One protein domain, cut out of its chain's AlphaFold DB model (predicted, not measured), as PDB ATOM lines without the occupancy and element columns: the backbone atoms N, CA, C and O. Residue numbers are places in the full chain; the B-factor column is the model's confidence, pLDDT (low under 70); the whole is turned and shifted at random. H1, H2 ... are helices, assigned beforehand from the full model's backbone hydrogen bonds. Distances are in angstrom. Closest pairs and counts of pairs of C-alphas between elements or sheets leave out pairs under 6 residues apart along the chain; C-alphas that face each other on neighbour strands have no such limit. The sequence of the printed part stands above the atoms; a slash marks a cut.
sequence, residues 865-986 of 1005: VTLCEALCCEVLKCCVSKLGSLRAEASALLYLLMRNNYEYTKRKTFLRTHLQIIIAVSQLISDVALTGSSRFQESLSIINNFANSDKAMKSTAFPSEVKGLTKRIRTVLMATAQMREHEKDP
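AT A GLANCE: This is residues 865 to 986 of the 1005 residues of the protein "Dedicator of cytokinesis protein 11" of Larimichthys crocea (UniProt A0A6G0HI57). Two helical hairpins, H2 with H3 and H4 with H5, are stacked as two layers, H2 over H4 and H3 over H5, and H1 packs on H2 and H3 from the side away from H5. The longest helix, H5, runs along one edge, and residues 981 to 986, of which 981 and 982 belong to H5, stick out beyond the rest. The printed part has 122 residues with five named helices, H1 to H5 in chain order, and no named strand; the class is all helix. It is compact, with a radius of gyration of the C-alphas of 14.6 A, yet elongated, spanning 50 by 29 by 26 A.

IN THESE COORDINATES: H5, residues 958 to 982, is 36.1 A long and ends at C-alpha 982 (66.516, 23.842, -20.090). H4 is residues 934 to 949, 22.6 A; H3 is 911 to 926, 23.5 A; H2 is 884 to 904, 30.1 A. H1, residues 865 to 878, 20.5 A, begins at C-alpha 865 (33.459, 31.857, -28.038).

HOW THE PARTS SIT: H5 and H4 form a hairpin and touch at a shallow tilt of 14 degrees, opposite ways; their closest C-alphas, Ala 947 and Pro 959, are 5.1 A apart. With residues 965 to 976 alone, H5 touches H3, closest at the C-alphas of Ile 918 and Ile 969, 7.1 A. H2 touches H4 at a steep tilt of 45 degrees, closest at the C-alphas of Ser 891 and Ile 943, 5.6 A. H1 touches H3 at a steep tilt of 52 degrees, closest at the C-alphas of Cys 873 and Ala 920, 5.0 A. H1 and H5 are apart. Every O i to N i+4 pair is within hydrogen-bond range in H1, H2, H4 and H5, and 11 of 12 in H3.

THE WHOLE: The farthest C-alphas, Ala 952 and Pro 986, are 51.7 A apart. The printed part has no cut, and no link is long. In this model pLDDT is under 70 at residues 926 to 933 and 977 to 986.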
ATOM      1  N   VAL A 865      32.057  32.080 -27.625       78.06
ATOM      2  CA  VAL A 865      33.459  31.857 -28.038       78.06
ATOM      3  C   VAL A 865      33.795  30.364 -28.165       78.06
ATOM      4  O   VAL A 865      34.502  29.976 -29.094       78.06
ATOM      5  N   THR A 866      33.190  29.530 -27.313       81.31
ATOM      6  CA  THR A 866      33.429  28.081 -27.183       81.31
ATOM      7  C   THR A 866      33.316  27.283 -28.487       81.31
ATOM      8  O   THR A 866      34.001  26.279 -28.649       81.31
ATOM      9  N   LEU A 867      32.460  27.696 -29.433       84.75
ATOM     10  CA  LEU A 867      32.320  27.000 -30.722       84.75
ATOM     11  C   LEU A 867      33.520  27.293 -31.641       84.75
ATOM     12  O   LEU A 867      34.096  26.388 -32.242       84.75
ATOM     13  N   CYS A 868      33.944  28.558 -31.706       87.44
ATOM     14  CA  CYS A 868      35.135  28.954 -32.457       87.44
ATOM     15  C   CYS A 868      36.408  28.353 -31.836       87.44
ATOM     16  O   CYS A 868      37.283  27.911 -32.575       87.44
ATOM     17  N   GLU A 869      36.490  28.311 -30.504       88.12
ATOM     18  CA  GLU A 869      37.571  27.670 -29.745       88.12
ATOM     19  C   GLU A 869      37.708  26.183 -30.096       88.12
ATOM     20  O   GLU A 869      38.753  25.757 -30.594       88.12
ATOM     21  N   ALA A 870      36.632  25.406 -29.923       88.62
ATOM     22  CA  ALA A 870      36.642  23.964 -30.150       88.62
ATOM     23  C   ALA A 870      37.001  23.598 -31.602       88.62
ATOM     24  O   ALA A 870      37.794  22.685 -31.829       88.62
ATOM     25  N   LEU A 871      36.485  24.341 -32.589       90.81
ATOM     26  CA  LEU A 871      36.840  24.128 -33.995       90.81
ATOM     27  C   LEU A 871      38.294  24.506 -34.296       90.81
ATOM     28  O   LEU A 871      38.966  23.765 -35.009       90.81
ATOM     29  N   CYS A 872      38.811  25.608 -33.741       90.31
ATOM     30  CA  CYS A 872      40.230  25.943 -33.896       90.31
ATOM     31  C   CYS A 872      41.118  24.839 -33.304       90.31
ATOM     32  O   CYS A 872      42.073  24.426 -33.960       90.31
ATOM     33  N   CYS A 873      40.776  24.312 -32.125       88.88
ATOM     34  CA  CYS A 873      41.523  23.241 -31.467       88.88
ATOM     35  C   CYS A 873      41.548  21.938 -32.287       88.88
ATOM     36  O   CYS A 873      42.630  21.438 -32.598       88.88
ATOM     37  N   GLU A 874      40.396  21.411 -32.721       89.69
ATOM     38  CA  GLU A 874      40.377  20.163 -33.505       89.69
ATOM     39  C   GLU A 874      41.053  20.322 -34.883       89.69
ATOM     40  O   GLU A 874      41.808  19.448 -35.309       89.69
ATOM     41  N   VAL A 875      40.880  21.460 -35.568       90.88
ATOM     42  CA  VAL A 875      41.537  21.693 -36.869       90.88
ATOM     43  C   VAL A 875      43.053  21.891 -36.710       90.88
ATOM     44  O   VAL A 875      43.824  21.440 -37.563       90.88
ATOM     45  N   LEU A 876      43.520  22.486 -35.606       88.88
ATOM     46  CA  LEU A 876      44.950  22.559 -35.287       88.88
ATOM     47  C   LEU A 876      45.556  21.169 -35.045       88.88
ATOM     48  O   LEU A 876      46.655  20.921 -35.541       88.88
ATOM     49  N   LYS A 877      44.844  20.228 -34.406       87.25
ATOM     50  CA  LYS A 877      45.294  18.821 -34.313       87.25
ATOM     51  C   LYS A 877      45.475  18.199 -35.704       87.25
ATOM     52  O   LYS A 877      46.500  17.567 -35.967       87.25
ATOM     53  N   CYS A 878      44.548  18.442 -36.639       87.25
ATOM     54  CA  CYS A 878      44.692  17.991 -38.031       87.25
ATOM     55  C   CYS A 878      45.929  18.592 -38.732       87.25
ATOM     56  O   CYS A 878      46.577  17.902 -39.523       87.25
ATOM     57  N   CYS A 879      46.326  19.827 -38.397       88.06
ATOM     58  CA  CYS A 879      47.527  20.483 -38.935       88.06
ATOM     59  C   CYS A 879      48.858  19.834 -38.496       88.06
ATOM     60  O   CYS A 879      49.900  20.149 -39.076       88.06
ATOM     61  N   VAL A 880      48.847  18.922 -37.517       86.19
ATOM     62  CA  VAL A 880      50.024  18.152 -37.053       86.19
ATOM     63  C   VAL A 880      50.062  16.735 -37.658       86.19
ATOM     64  O   VAL A 880      51.023  15.985 -37.461       86.19
ATOM     65  N   SER A 881      49.036  16.345 -38.428       84.62
ATOM     66  CA  SER A 881      48.871  14.975 -38.926       84.62
ATOM     67  C   SER A 881      50.046  14.465 -39.770       84.62
ATOM     68  O   SER A 881      50.748  15.213 -40.447       84.62
ATOM     69  N   LYS A 882      50.236  13.141 -39.778       83.12
ATOM     70  CA  LYS A 882      51.230  12.459 -40.624       83.12
ATOM     71  C   LYS A 882      50.898  12.550 -42.121       83.12
ATOM     72  O   LYS A 882      51.804  12.393 -42.932       83.12
ATOM     73  N   LEU A 883      49.636  12.798 -42.482       83.94
ATOM     74  CA  LEU A 883      49.172  12.891 -43.871       83.94
ATOM     75  C   LEU A 883      49.315  14.326 -44.403       83.94
ATOM     76  O   LEU A 883      48.786  15.267 -43.815       83.94
ATOM     77  N   GLY A 884      50.013  14.499 -45.530       86.06
ATOM     78  CA  GLY A 884      50.184  15.807 -46.180       86.06
ATOM     79  C   GLY A 884      48.874  16.402 -46.703       86.06
ATOM     80  O   GLY A 884      48.605  17.576 -46.458       86.06
ATOM     81  N   SER A 885      48.025  15.578 -47.326       86.81
ATOM     82  CA  SER A 885      46.702  15.977 -47.834       86.81
ATOM     83  C   SER A 885      45.828  16.588 -46.732       86.81
ATOM     84  O   SER A 885      45.356  17.714 -46.858       86.81
ATOM     85  N   LEU A 886      45.706  15.896 -45.595       87.56
ATOM     86  CA  LEU A 886      44.959  16.367 -44.425       87.56
ATOM     87  C   LEU A 886      45.493  17.697 -43.860       87.56
ATOM     88  O   LEU A 886      44.708  18.570 -43.493       87.56
ATOM     89  N   ARG A 887      46.819  17.884 -43.817       90.69
ATOM     90  CA  ARG A 887      47.419  19.146 -43.354       90.69
ATOM     91  C   ARG A 887      47.109  20.314 -44.284       90.69
ATOM     92  O   ARG A 887      46.828  21.404 -43.788       90.69
ATOM     93  N   ALA A 888      47.111  20.099 -45.600       91.31
ATOM     94  CA  ALA A 888      46.730  21.120 -46.573       91.31
ATOM     95  C   ALA A 888      45.247  21.520 -46.430       91.31
ATOM     96  O   ALA A 888      44.941  22.708 -46.332       91.31
ATOM     97  N   GLU A 889      44.343  20.540 -46.317       91.69
ATOM     98  CA  GLU A 889      42.903  20.769 -46.120       91.69
ATOM     99  C   GLU A 889      42.601  21.542 -44.820       91.69
ATOM    100  O   GLU A 889      41.847  22.524 -44.835       91.69
ATOM    101  N   ALA A 890      43.234  21.149 -43.709       92.00
ATOM    102  CA  ALA A 890      43.096  21.805 -42.409       92.00
ATOM    103  C   ALA A 890      43.682  23.230 -42.404       92.00
ATOM    104  O   ALA A 890      43.053  24.160 -41.895       92.00
ATOM    105  N   SER A 891      44.837  23.427 -43.048       93.06
ATOM    106  CA  SER A 891      45.456  24.747 -43.234       93.06
ATOM    107  C   SER A 891      44.556  25.688 -44.041       93.06
ATOM    108  O   SER A 891      44.372  26.845 -43.665       93.06
ATOM    109  N   ALA A 892      43.931  25.184 -45.113       93.06
ATOM    110  CA  ALA A 892      42.956  25.936 -45.900       93.06
ATOM    111  C   ALA A 892      41.681  26.272 -45.099       93.06
ATOM    112  O   ALA A 892      41.102  27.342 -45.290       93.06
ATOM    113  N   LEU A 893      41.248  25.400 -44.177       93.50
ATOM    114  CA  LEU A 893      40.101  25.667 -43.301       93.50
ATOM    115  C   LEU A 893      40.411  26.741 -42.242       93.50
ATOM    116  O   LEU A 893      39.599  27.647 -42.055       93.50
ATOM    117  N   LEU A 894      41.585  26.701 -41.596       92.50
ATOM    118  CA  LEU A 894      42.030  27.768 -40.680       92.50
ATOM    119  C   LEU A 894      42.173  29.110 -41.402       92.50
ATOM    120  O   LEU A 894      41.757  30.145 -40.879       92.50
ATOM    121  N   TYR A 895      42.723  29.092 -42.617       93.62
ATOM    122  CA  TYR A 895      42.790  30.272 -43.468       93.62
ATOM    123  C   TYR A 895      41.391  30.852 -43.755       93.62
ATOM    124  O   TYR A 895      41.176  32.048 -43.547       93.62
ATOM    125  N   LEU A 896      40.423  30.010 -44.142       92.88
ATOM    126  CA  LEU A 896      39.038  30.435 -44.373       92.88
ATOM    127  C   LEU A 896      38.376  30.986 -43.099       92.88
ATOM    128  O   LEU A 896      37.676  31.990 -43.174       92.88
ATOM    129  N   LEU A 897      38.615  30.384 -41.928       91.62
ATOM    130  CA  LEU A 897      38.103  30.888 -40.647       91.62
ATOM    131  C   LEU A 897      38.605  32.308 -40.351       91.62
ATOM    132  O   LEU A 897      37.804  33.180 -40.015       91.62
ATOM    133  N   MET A 898      39.907  32.559 -40.519       92.00
ATOM    134  CA  MET A 898      40.482  33.896 -40.342       92.00
ATOM    135  C   MET A 898      39.923  34.888 -41.370       92.00
ATOM    136  O   MET A 898      39.530  35.995 -40.996       92.00
ATOM    137  N   ARG A 899      39.831  34.486 -42.647       91.31
ATOM    138  CA  ARG A 899      39.308  35.334 -43.729       91.31
ATOM    139  C   ARG A 899      37.844  35.706 -43.485       91.31
ATOM    140  O   ARG A 899      37.500  36.882 -43.535       91.31
ATOM    141  N   ASN A 900      36.999  34.733 -43.158       90.19
ATOM    142  CA  ASN A 900      35.582  34.969 -42.895       90.19
ATOM    143  C   ASN A 900      35.367  35.791 -41.617       90.19
ATOM    144  O   ASN A 900      34.455  36.614 -41.585       90.19
ATOM    145  N   ASN A 901      36.214  35.644 -40.587       89.75
ATOM    146  CA  ASN A 901      36.147  36.523 -39.418       89.75
ATOM    147  C   ASN A 901      36.491  37.976 -39.791       89.75
ATOM    148  O   ASN A 901      35.791  38.889 -39.360       89.75
ATOM    149  N   TYR A 902      37.512  38.183 -40.631       89.56
ATOM    150  CA  TYR A 902      37.891  39.503 -41.140       89.56
ATOM    151  C   TYR A 902      36.796  40.126 -42.021       89.56
ATOM    152  O   TYR A 902      36.456  41.295 -41.849       89.56
ATOM    153  N   GLU A 903      36.182  39.361 -42.925       88.81
ATOM    154  CA  GLU A 903      35.043  39.831 -43.726       88.81
ATOM    155  C   GLU A 903      33.830  40.175 -42.843       88.81
ATOM    156  O   GLU A 903      33.245  41.248 -43.001       88.81
ATOM    157  N   TYR A 904      33.511  39.338 -41.846       87.12
ATOM    158  CA  TYR A 904      32.398  39.557 -40.913       87.12
ATOM    159  C   TYR A 904      32.553  40.835 -40.071       87.12
ATOM    160  O   TYR A 904      31.573  41.541 -39.835       87.12
ATOM    161  N   THR A 905      33.776  41.204 -39.667       85.88
ATOM    162  CA  THR A 905      34.045  42.473 -38.956       85.88
ATOM    163  C   THR A 905      34.111  43.700 -39.876       85.88
ATOM    164  O   THR A 905      34.547  44.770 -39.444       85.88
ATOM    165  N   LYS A 906      33.666  43.581 -41.138       86.06
ATOM    166  CA  LYS A 906      33.774  44.609 -42.188       86.06
ATOM    167  C   LYS A 906      35.233  44.982 -42.498       86.06
ATOM    168  O   LYS A 906      35.553  46.157 -42.655       86.06
ATOM    169  N   ARG A 907      36.109  43.972 -42.591       83.31
ATOM    170  CA  ARG A 907      37.553  44.081 -42.890       83.31
ATOM    171  C   ARG A 907      38.340  44.912 -41.870       83.31
ATOM    172  O   ARG A 907      39.261  45.637 -42.233       83.31
ATOM    173  N   LYS A 908      37.970  44.817 -40.586       81.25
ATOM    174  CA  LYS A 908      38.638  45.551 -39.497       81.25
ATOM    175  C   LYS A 908      39.670  44.721 -38.741       81.25
ATOM    176  O   LYS A 908      40.736  45.232 -38.436       81.25
ATOM    177  N   THR A 909      39.343  43.474 -38.396       83.56
ATOM    178  CA  THR A 909      40.240  42.563 -37.661       83.56
ATOM    179  C   THR A 909      39.672  41.141 -37.623       83.56
ATOM    180  O   THR A 909      38.458  40.958 -37.705       83.56
ATOM    181  N   PHE A 910      40.520  40.128 -37.434       88.44
ATOM    182  CA  PHE A 910      40.090  38.773 -37.055       88.44
ATOM    183  C   PHE A 910      40.489  38.400 -35.613       88.44
ATOM    184  O   PHE A 910      40.747  37.235 -35.304       88.44
ATOM    185  N   LEU A 911      40.547  39.391 -34.710       85.31
ATOM    186  CA  LEU A 911      40.993  39.234 -33.318       85.31
ATOM    187  C   LEU A 911      40.362  38.033 -32.591       85.31
ATOM    188  O   LEU A 911      41.050  37.347 -31.842       85.31
ATOM    189  N   ARG A 912      39.081  37.737 -32.838       85.69
ATOM    190  CA  ARG A 912      38.383  36.607 -32.213       85.69
ATOM    191  C   ARG A 912      39.004  35.268 -32.614       85.69
ATOM    192  O   ARG A 912      39.421  34.516 -31.739       85.69
ATOM    193  N   THR A 913      39.130  34.989 -33.913       88.31
ATOM    194  CA  THR A 913      39.782  33.761 -34.401       88.31
ATOM    195  C   THR A 913      41.281  33.745 -34.079       88.31
ATOM    196  O   THR A 913      41.807  32.702 -33.710       88.31
ATOM    197  N   HIS A 914      41.962  34.895 -34.126       88.81
ATOM    198  CA  HIS A 914      43.361  35.044 -33.704       88.81
ATOM    199  C   HIS A 914      43.569  34.591 -32.248       88.81
ATOM    200  O   HIS A 914      44.412  33.728 -32.003       88.81
ATOM    201  N   LEU A 915      42.791  35.117 -31.296       89.06
ATOM    202  CA  LEU A 915      42.900  34.743 -29.883       89.06
ATOM    203  C   LEU A 915      42.599  33.255 -29.663       89.06
ATOM    204  O   LEU A 915      43.352  32.595 -28.954       89.06
ATOM    205  N   GLN A 916      41.570  32.702 -30.317       89.94
ATOM    206  CA  GLN A 916      41.246  31.276 -30.180       89.94
ATOM    207  C   GLN A 916      42.324  30.355 -30.762       89.94
ATOM    208  O   GLN A 916      42.624  29.328 -30.163       89.94
ATOM    209  N   ILE A 917      42.966  30.731 -31.873       89.19
ATOM    210  CA  ILE A 917      44.118  29.989 -32.403       89.19
ATOM    211  C   ILE A 917      45.295  30.036 -31.418       89.19
ATOM    212  O   ILE A 917      45.930  29.008 -31.207       89.19
ATOM    213  N   ILE A 918      45.584  31.184 -30.794       85.81
ATOM    214  CA  ILE A 918      46.662  31.292 -29.794       85.81
ATOM    215  C   ILE A 918      46.367  30.422 -28.562       85.81
ATOM    216  O   ILE A 918      47.231  29.652 -28.155       85.81
ATOM    217  N   ILE A 919      45.151  30.493 -28.009       86.19
ATOM    218  CA  ILE A 919      44.735  29.691 -26.845       86.19
ATOM    219  C   ILE A 919      44.817  28.192 -27.162       86.19
ATOM    220  O   ILE A 919      45.437  27.439 -26.414       86.19
ATOM    221  N   ALA A 920      44.266  27.764 -28.301       85.44
ATOM    222  CA  ALA A 920      44.296  26.367 -28.721       85.44
ATOM    223  C   ALA A 920      45.721  25.864 -29.019       85.44
ATOM    224  O   ALA A 920      46.048  24.729 -28.683       85.44
ATOM    225  N   VAL A 921      46.602  26.693 -29.594       85.25
ATOM    226  CA  VAL A 921      48.030  26.352 -29.734       85.25
ATOM    227  C   VAL A 921      48.669  26.141 -28.360       85.25
ATOM    228  O   VAL A 921      49.329  25.124 -28.172       85.25
ATOM    229  N   SER A 922      48.439  27.028 -27.388       81.44
ATOM    230  CA  SER A 922      48.972  26.870 -26.027       81.44
ATOM    231  C   SER A 922      48.479  25.588 -25.341       81.44
ATOM    232  O   SER A 922      49.283  24.884 -24.736       81.44
ATOM    233  N   GLN A 923      47.195  25.235 -25.490       80.19
ATOM    234  CA  GLN A 923      46.622  23.977 -24.978       80.19
ATOM    235  C   GLN A 923      47.226  22.726 -25.648       80.19
ATOM    236  O   GLN A 923      47.434  21.705 -24.999       80.19
ATOM    237  N   LEU A 924      47.532  22.785 -26.947       76.38
ATOM    238  CA  LEU A 924      48.103  21.655 -27.695       76.38
ATOM    239  C   LEU A 924      49.625  21.501 -27.505       76.38
ATOM    240  O   LEU A 924      50.195  20.476 -27.884       76.38
ATOM    241  N   ILE A 925      50.299  22.510 -26.946       73.81
ATOM    242  CA  ILE A 925      51.736  22.472 -26.651       73.81
ATOM    243  C   ILE A 925      52.036  21.594 -25.424       73.81
ATOM    244  O   ILE A 925      53.068  20.916 -25.411       73.81
ATOM    245  N   SER A 926      51.137  21.534 -24.433       61.59
ATOM    246  CA  SER A 926      51.271  20.619 -23.288       61.59
ATOM    247  C   SER A 926      51.246  19.143 -23.705       61.59
ATOM    248  O   SER A 926      52.078  18.372 -23.228       61.59
ATOM    249  N   ASP A 927      50.407  18.774 -24.681       58.06
ATOM    250  CA  ASP A 927      50.166  17.393 -25.148       58.06
ATOM    251  C   ASP A 927      51.325  16.753 -25.956       58.06
ATOM    252  O   ASP A 927      51.138  15.759 -26.658       58.06
ATOM    253  N   VAL A 928      52.545  17.304 -25.884       52.19
ATOM    254  CA  VAL A 928      53.797  16.785 -26.494       52.19
ATOM    255  C   VAL A 928      53.816  16.761 -28.039       52.19
ATOM    256  O   VAL A 928      54.888  16.767 -28.638       52.19
ATOM    257  N   ALA A 929      52.667  16.810 -28.715       54.91
ATOM    258  CA  ALA A 929      52.546  16.632 -30.164       54.91
ATOM    259  C   ALA A 929      53.088  17.798 -31.020       54.91
ATOM    260  O   ALA A 929      53.423  17.590 -32.190       54.91
ATOM    261  N   LEU A 930      53.156  19.019 -30.474       58.69
ATOM    262  CA  LEU A 930      53.550  20.224 -31.223       58.69
ATOM    263  C   LEU A 930      55.048  20.561 -31.165       58.69
ATOM    264  O   LEU A 930      55.556  21.222 -32.075       58.69
ATOM    265  N   THR A 931      55.769  20.131 -30.127       53.25
ATOM    266  CA  THR A 931      57.154  20.561 -29.882       53.25
ATOM    267  C   THR A 931      58.099  19.981 -30.946       53.25
ATOM    268  O   THR A 931      58.251  18.769 -31.061       53.25
ATOM    269  N   GLY A 932      58.714  20.840 -31.768       55.97
ATOM    270  CA  GLY A 932      59.670  20.432 -32.814       55.97
ATOM    271  C   GLY A 932      59.069  19.819 -34.093       55.97
ATOM    272  O   GLY A 932      59.813  19.406 -34.981       55.97
ATOM    273  N   SER A 933      57.741  19.766 -34.244       66.50
ATOM    274  CA  SER A 933      57.108  19.129 -35.410       66.50
ATOM    275  C   SER A 933      57.269  19.958 -36.696       66.50
ATOM    276  O   SER A 933      56.525  20.915 -36.941       66.50
ATOM    277  N   SER A 934      58.187  19.543 -37.580       79.31
ATOM    278  CA  SER A 934      58.348  20.102 -38.936       79.31
ATOM    279  C   SER A 934      57.034  20.120 -39.728       79.31
ATOM    280  O   SER A 934      56.771  21.050 -40.490       79.31
ATOM    281  N   ARG A 935      56.151  19.145 -39.466       84.44
ATOM    282  CA  ARG A 935      54.831  19.042 -40.099       84.44
ATOM    283  C   ARG A 935      53.929  20.236 -39.802       84.44
ATOM    284  O   ARG A 935      53.175  20.646 -40.681       84.44
ATOM    285  N   PHE A 936      54.003  20.794 -38.593       86.19
ATOM    286  CA  PHE A 936      53.214  21.967 -38.224       86.19
ATOM    287  C   PHE A 936      53.799  23.253 -38.827       86.19
ATOM    288  O   PHE A 936      53.049  24.132 -39.244       86.19
ATOM    289  N   GLN A 937      55.127  23.345 -38.965       85.12
ATOM    290  CA  GLN A 937      55.776  24.476 -39.646       85.12
ATOM    291  C   GLN A 937      55.391  24.574 -41.129       85.12
ATOM    292  O   GLN A 937      55.197  25.681 -41.633       85.12
ATOM    293  N   GLU A 938      55.230  23.432 -41.799       87.69
ATOM    294  CA  GLU A 938      54.705  23.336 -43.167       87.69
ATOM    295  C   GLU A 938      53.222  23.751 -43.237       87.69
ATOM    296  O   GLU A 938      52.851  24.554 -44.085       87.69
ATOM    297  N   SER A 939      52.376  23.333 -42.289       90.62
ATOM    298  CA  SER A 939      50.990  23.830 -42.196       90.62
ATOM    299  C   SER A 939      50.938  25.362 -42.030       90.62
ATOM    300  O   SER A 939      50.181  26.055 -42.711       90.62
ATOM    301  N   LEU A 940      51.824  25.937 -41.205       88.81
ATOM    302  CA  LEU A 940      51.961  27.391 -41.073       88.81
ATOM    303  C   LEU A 940      52.498  28.072 -42.346       88.81
ATOM    304  O   LEU A 940      52.169  29.238 -42.578       88.81
ATOM    305  N   SER A 941      53.329  27.420 -43.168       90.19
ATOM    306  CA  SER A 941      53.765  27.997 -44.452       90.19
ATOM    307  C   SER A 941      52.643  27.954 -45.493       90.19
ATOM    308  O   SER A 941      52.413  28.964 -46.156       90.19
ATOM    309  N   ILE A 942      51.859  26.872 -45.546       91.50
ATOM    310  CA  ILE A 942      50.653  26.751 -46.382       91.50
ATOM    311  C   ILE A 942      49.651  27.879 -46.070       91.50
ATOM    312  O   ILE A 942      49.192  28.560 -46.987       91.50
ATOM    313  N   ILE A 943      49.375  28.157 -44.789       92.19
ATOM    314  CA  ILE A 943      48.501  29.273 -44.366       92.19
ATOM    315  C   ILE A 943      49.020  30.632 -44.872       92.19
ATOM    316  O   ILE A 943      48.243  31.440 -45.387       92.19
ATOM    317  N   ASN A 944      50.328  30.891 -44.761       90.56
ATOM    318  CA  ASN A 944      50.929  32.126 -45.280       90.56
ATOM    319  C   ASN A 944      50.836  32.206 -46.815       90.56
ATOM    320  O   ASN A 944      50.578  33.277 -47.358       90.56
ATOM    321  N   ASN A 945      51.004  31.085 -47.518       92.44
ATOM    322  CA  ASN A 945      50.895  31.032 -48.975       92.44
ATOM    323  C   ASN A 945      49.467  31.336 -49.451       92.44
ATOM    324  O   ASN A 945      49.308  32.097 -50.405       92.44
ATOM    325  N   PHE A 946      48.430  30.850 -48.758       92.12
ATOM    326  CA  PHE A 946      47.044  31.253 -49.038       92.12
ATOM    327  C   PHE A 946      46.826  32.757 -48.805       92.12
ATOM    328  O   PHE A 946      46.298  33.441 -49.678       92.12
ATOM    329  N   ALA A 947      47.316  33.308 -47.690       88.62
ATOM    330  CA  ALA A 947      47.174  34.737 -47.392       88.62
ATOM    331  C   ALA A 947      47.896  35.661 -48.390       88.62
ATOM    332  O   ALA A 947      47.401  36.748 -48.678       88.62
ATOM    333  N   ASN A 948      49.033  35.232 -48.944       87.38
ATOM    334  CA  ASN A 948      49.784  35.996 -49.946       87.38
ATOM    335  C   ASN A 948      49.243  35.835 -51.382       87.38
ATOM    336  O   ASN A 948      49.495  36.701 -52.226       87.38
ATOM    337  N   SER A 949      48.544  34.733 -51.679       88.62
ATOM    338  CA  SER A 949      48.023  34.425 -53.021       88.62
ATOM    339  C   SER A 949      46.571  34.863 -53.247       88.62
ATOM    340  O   SER A 949      46.188  35.070 -54.400       88.62
ATOM    341  N   ASP A 950      45.776  35.078 -52.190       89.00
ATOM    342  CA  ASP A 950      44.410  35.600 -52.321       89.00
ATOM    343  C   ASP A 950      44.386  37.055 -52.825       89.00
ATOM    344  O   ASP A 950      44.649  38.019 -52.098       89.00
ATOM    345  N   LYS A 951      43.990  37.207 -54.093       86.12
ATOM    346  CA  LYS A 951      43.823  38.493 -54.780       86.12
ATOM    347  C   LYS A 951      42.817  39.420 -54.083       86.12
ATOM    348  O   LYS A 951      43.009  40.631 -54.141       86.12
ATOM    349  N   ALA A 952      41.780  38.887 -53.431       83.31
ATOM    350  CA  ALA A 952      40.730  39.684 -52.791       83.31
ATOM    351  C   ALA A 952      41.179  40.322 -51.464       83.31
ATOM    352  O   ALA A 952      40.647  41.363 -51.076       83.31
ATOM    353  N   MET A 953      42.165  39.718 -50.789       85.56
ATOM    354  CA  MET A 953      42.710  40.199 -49.512       85.56
ATOM    355  C   MET A 953      44.050  40.928 -49.646       85.56
ATOM    356  O   MET A 953      44.451  41.631 -48.718       85.56
ATOM    357  N   LYS A 954      44.728  40.815 -50.795       81.75
ATOM    358  CA  LYS A 954      46.074  41.366 -51.034       81.75
ATOM    359  C   LYS A 954      46.201  42.885 -50.827       81.75
ATOM    360  O   LYS A 954      47.288  43.350 -50.504       81.75
ATOM    361  N   SER A 955      45.118  43.646 -50.992       78.06
ATOM    362  CA  SER A 955      45.062  45.103 -50.772       78.06
ATOM    363  C   SER A 955      44.622  45.515 -49.356       78.06
ATOM    364  O   SER A 955      44.335  46.686 -49.117       78.06
ATOM    365  N   THR A 956      44.539  44.571 -48.414       86.31
ATOM    366  CA  THR A 956      44.089  44.805 -47.030       86.31
ATOM    367  C   THR A 956      45.207  44.531 -46.019       86.31
ATOM    368  O   THR A 956      46.249  43.979 -46.368       86.31
ATOM    369  N   ALA A 957      44.991  44.862 -44.741       85.06
ATOM    370  CA  ALA A 957      45.931  44.513 -43.667       85.06
ATOM    371  C   ALA A 957      45.967  42.999 -43.355       85.06
ATOM    372  O   ALA A 957      46.903  42.515 -42.720       85.06
ATOM    373  N   PHE A 958      44.987  42.224 -43.830       89.06
ATOM    374  CA  PHE A 958      44.816  40.816 -43.470       89.06
ATOM    375  C   PHE A 958      46.065  39.930 -43.680       89.06
ATOM    376  O   PHE A 958      46.425  39.207 -42.746       89.06
ATOM    377  N   PRO A 959      46.803  39.987 -44.814       87.81
ATOM    378  CA  PRO A 959      47.999  39.162 -44.988       87.81
ATOM    379  C   PRO A 959      49.122  39.504 -43.996       87.81
ATOM    380  O   PRO A 959      49.862  38.611 -43.574       87.81
ATOM    381  N   SER A 960      49.245  40.771 -43.575       86.88
ATOM    382  CA  SER A 960      50.255  41.182 -42.592       86.88
ATOM    383  C   SER A 960      49.874  40.743 -41.173       86.88
ATOM    384  O   SER A 960      50.733  40.241 -40.444       86.88
ATOM    385  N   GLU A 961      48.587  40.808 -40.812       88.25
ATOM    386  CA  GLU A 961      48.058  40.269 -39.552       88.25
ATOM    387  C   GLU A 961      48.241  38.738 -39.456       88.25
ATOM    388  O   GLU A 961      48.712  38.243 -38.428       88.25
ATOM    389  N   VAL A 962      47.958  37.982 -40.530       90.06
ATOM    390  CA  VAL A 962      48.178  36.518 -40.593       90.06
ATOM    391  C   VAL A 962      49.668  36.170 -40.492       90.06
ATOM    392  O   VAL A 962      50.052  35.277 -39.727       90.06
ATOM    393  N   LYS A 963      50.546  36.910 -41.182       88.94
ATOM    394  CA  LYS A 963      52.004  36.760 -41.040       88.94
ATOM    395  C   LYS A 963      52.461  37.050 -39.604       88.94
ATOM    396  O   LYS A 963      53.282  36.311 -39.060       88.94
ATOM    397  N   GLY A 964      51.887  38.067 -38.960       87.94
ATOM    398  CA  GLY A 964      52.114  38.393 -37.550       87.94
ATOM    399  C   GLY A 964      51.679  37.277 -36.594       87.94
ATOM    400  O   GLY A 964      52.443  36.908 -35.702       87.94
ATOM    401  N   LEU A 965      50.500  36.687 -36.813       89.06
ATOM    402  CA  LEU A 965      50.006  35.537 -36.050       89.06
ATOM    403  C   LEU A 965      50.934  34.326 -36.192       89.06
ATOM    404  O   LEU A 965      51.394  33.783 -35.189       89.06
ATOM    405  N   THR A 966      51.274  33.925 -37.418       88.50
ATOM    406  CA  THR A 966      52.157  32.763 -37.611       88.50
ATOM    407  C   THR A 966      53.574  33.004 -37.077       88.50
ATOM    408  O   THR A 966      54.192  32.059 -36.590       88.50
ATOM    409  N   LYS A 967      54.082  34.249 -37.076       87.06
ATOM    410  CA  LYS A 967      55.331  34.599 -36.375       87.06
ATOM    411  C   LYS A 967      55.192  34.415 -34.859       87.06
ATOM    412  O   LYS A 967      56.047  33.753 -34.283       87.06
ATOM    413  N   ARG A 968      54.115  34.913 -34.231       86.75
ATOM    414  CA  ARG A 968      53.847  34.713 -32.791       86.75
ATOM    415  C   ARG A 968      53.783  33.228 -32.422       86.75
ATOM    416  O   ARG A 968      54.484  32.812 -31.509       86.75
ATOM    417  N   ILE A 969      53.039  32.418 -33.180       86.75
ATOM    418  CA  ILE A 969      52.950  30.959 -32.977       86.75
ATOM    419  C   ILE A 969      54.336  30.301 -33.053       86.75
ATOM    420  O   ILE A 969      54.678  29.492 -32.194       86.75
ATOM    421  N   ARG A 970      55.163  30.663 -34.044       83.56
ATOM    422  CA  ARG A 970      56.543  30.158 -34.144       83.56
ATOM    423  C   ARG A 970      57.398  30.567 -32.948       83.56
ATOM    424  O   ARG A 970      58.126  29.726 -32.440       83.56
ATOM    425  N   THR A 971      57.299  31.815 -32.491       84.06
ATOM    426  CA  THR A 971      58.034  32.295 -31.311       84.06
ATOM    427  C   THR A 971      57.634  31.527 -30.052       84.06
ATOM    428  O   THR A 971      58.520  31.079 -29.336       84.06
ATOM    429  N   VAL A 972      56.336  31.295 -29.824       80.31
ATOM    430  CA  VAL A 972      55.845  30.484 -28.695       80.31
ATOM    431  C   VAL A 972      56.380  29.051 -28.779       80.31
ATOM    432  O   VAL A 972      56.955  28.564 -27.814       80.31
ATOM    433  N   LEU A 973      56.287  28.395 -29.942       77.50
ATOM    434  CA  LEU A 973      56.797  27.028 -30.121       77.50
ATOM    435  C   LEU A 973      58.311  26.906 -29.901       77.50
ATOM    436  O   LEU A 973      58.757  25.908 -29.338       77.50
ATOM    437  N   MET A 974      59.093  27.896 -30.340       76.88
ATOM    438  CA  MET A 974      60.544  27.924 -30.125       76.88
ATOM    439  C   MET A 974      60.884  28.172 -28.653       76.88
ATOM    440  O   MET A 974      61.707  27.449 -28.101       76.88
ATOM    441  N   ALA A 975      60.196  29.113 -28.000       74.31
ATOM    442  CA  ALA A 975      60.359  29.363 -26.573       74.31
ATOM    443  C   ALA A 975      60.012  28.120 -25.738       74.31
ATOM    444  O   ALA A 975      60.787  27.744 -24.866       74.31
ATOM    445  N   THR A 976      58.913  27.411 -26.031       72.88
ATOM    446  CA  THR A 976      58.572  26.186 -25.286       72.88
ATOM    447  C   THR A 976      59.510  25.013 -25.587       72.88
ATOM    448  O   THR A 976      59.755  24.196 -24.700       72.88
ATOM    449  N   ALA A 977      60.070  24.918 -26.799       67.69
ATOM    450  CA  ALA A 977      61.114  23.935 -27.094       67.69
ATOM    451  C   ALA A 977      62.379  24.200 -26.257       67.69
ATOM    452  O   ALA A 977      62.855  23.295 -25.578       67.69
ATOM    453  N   GLN A 978      62.839  25.456 -26.216       67.31
ATOM    454  CA  GLN A 978      63.972  25.885 -25.390       67.31
ATOM    455  C   GLN A 978      63.703  25.674 -23.892       67.31
ATOM    456  O   GLN A 978      64.553  25.143 -23.185       67.31
ATOM    457  N   MET A 979      62.503  26.005 -23.400       64.75
ATOM    458  CA  MET A 979      62.123  25.759 -22.002       64.75
ATOM    459  C   MET A 979      62.223  24.275 -21.618       64.75
ATOM    460  O   MET A 979      62.688  23.988 -20.522       64.75
ATOM    461  N   ARG A 980      61.857  23.336 -22.508       63.22
ATOM    462  CA  ARG A 980      62.025  21.888 -22.263       63.22
ATOM    463  C   ARG A 980      63.476  21.409 -22.350       63.22
ATOM    464  O   ARG A 980      63.843  20.481 -21.637       63.22
ATOM    465  N   GLU A 981      64.312  22.011 -23.196       58.03
ATOM    466  CA  GLU A 981      65.753  21.702 -23.212       58.03
ATOM    467  C   GLU A 981      66.443  22.165 -21.917       58.03
ATOM    468  O   GLU A 981      67.291  21.449 -21.383       58.03
ATOM    469  N   HIS A 982      66.017  23.303 -21.360       55.22
ATOM    470  CA  HIS A 982      66.516  23.842 -20.090       55.22
ATOM    471  C   HIS A 982      65.831  23.277 -18.830       55.22
ATOM    472  O   HIS A 982      66.313  23.513 -17.727       55.22
ATOM    473  N   GLU A 983      64.775  22.467 -18.957       50.25
ATOM    474  CA  GLU A 983      64.065  21.819 -17.833       50.25
ATOM    475  C   GLU A 983      64.954  20.826 -17.045       50.25
ATOM    476  O   GLU A 983      64.616  20.407 -15.941       50.25
ATOM    477  N   LYS A 984      66.130  20.477 -17.591       44.22
ATOM    478  CA  LYS A 984      67.170  19.673 -16.927       44.22
ATOM    479  C   LYS A 984      68.243  20.491 -16.187       44.22
ATOM    480  O   LYS A 984      69.105  19.877 -15.560       44.22
ATOM    481  N   ASP A 985      68.222  21.825 -16.244       42.75
ATOM    482  CA  ASP A 985      69.174  22.699 -15.536       42.75
ATOM    483  C   ASP A 985      68.470  23.453 -14.382       42.75
ATOM    484  O   ASP A 985      67.613  24.305 -14.639       42.75
ATOM    485  N   PRO A 986      68.821  23.198 -13.102       44.59
ATOM    486  CA  PRO A 986      68.125  23.772 -11.941       44.59
ATOM    487  C   PRO A 986      68.114  25.306 -11.837       44.59
ATOM    488  O   PRO A 986      67.450  25.847 -10.952       44.59
TER     489      PRO A 986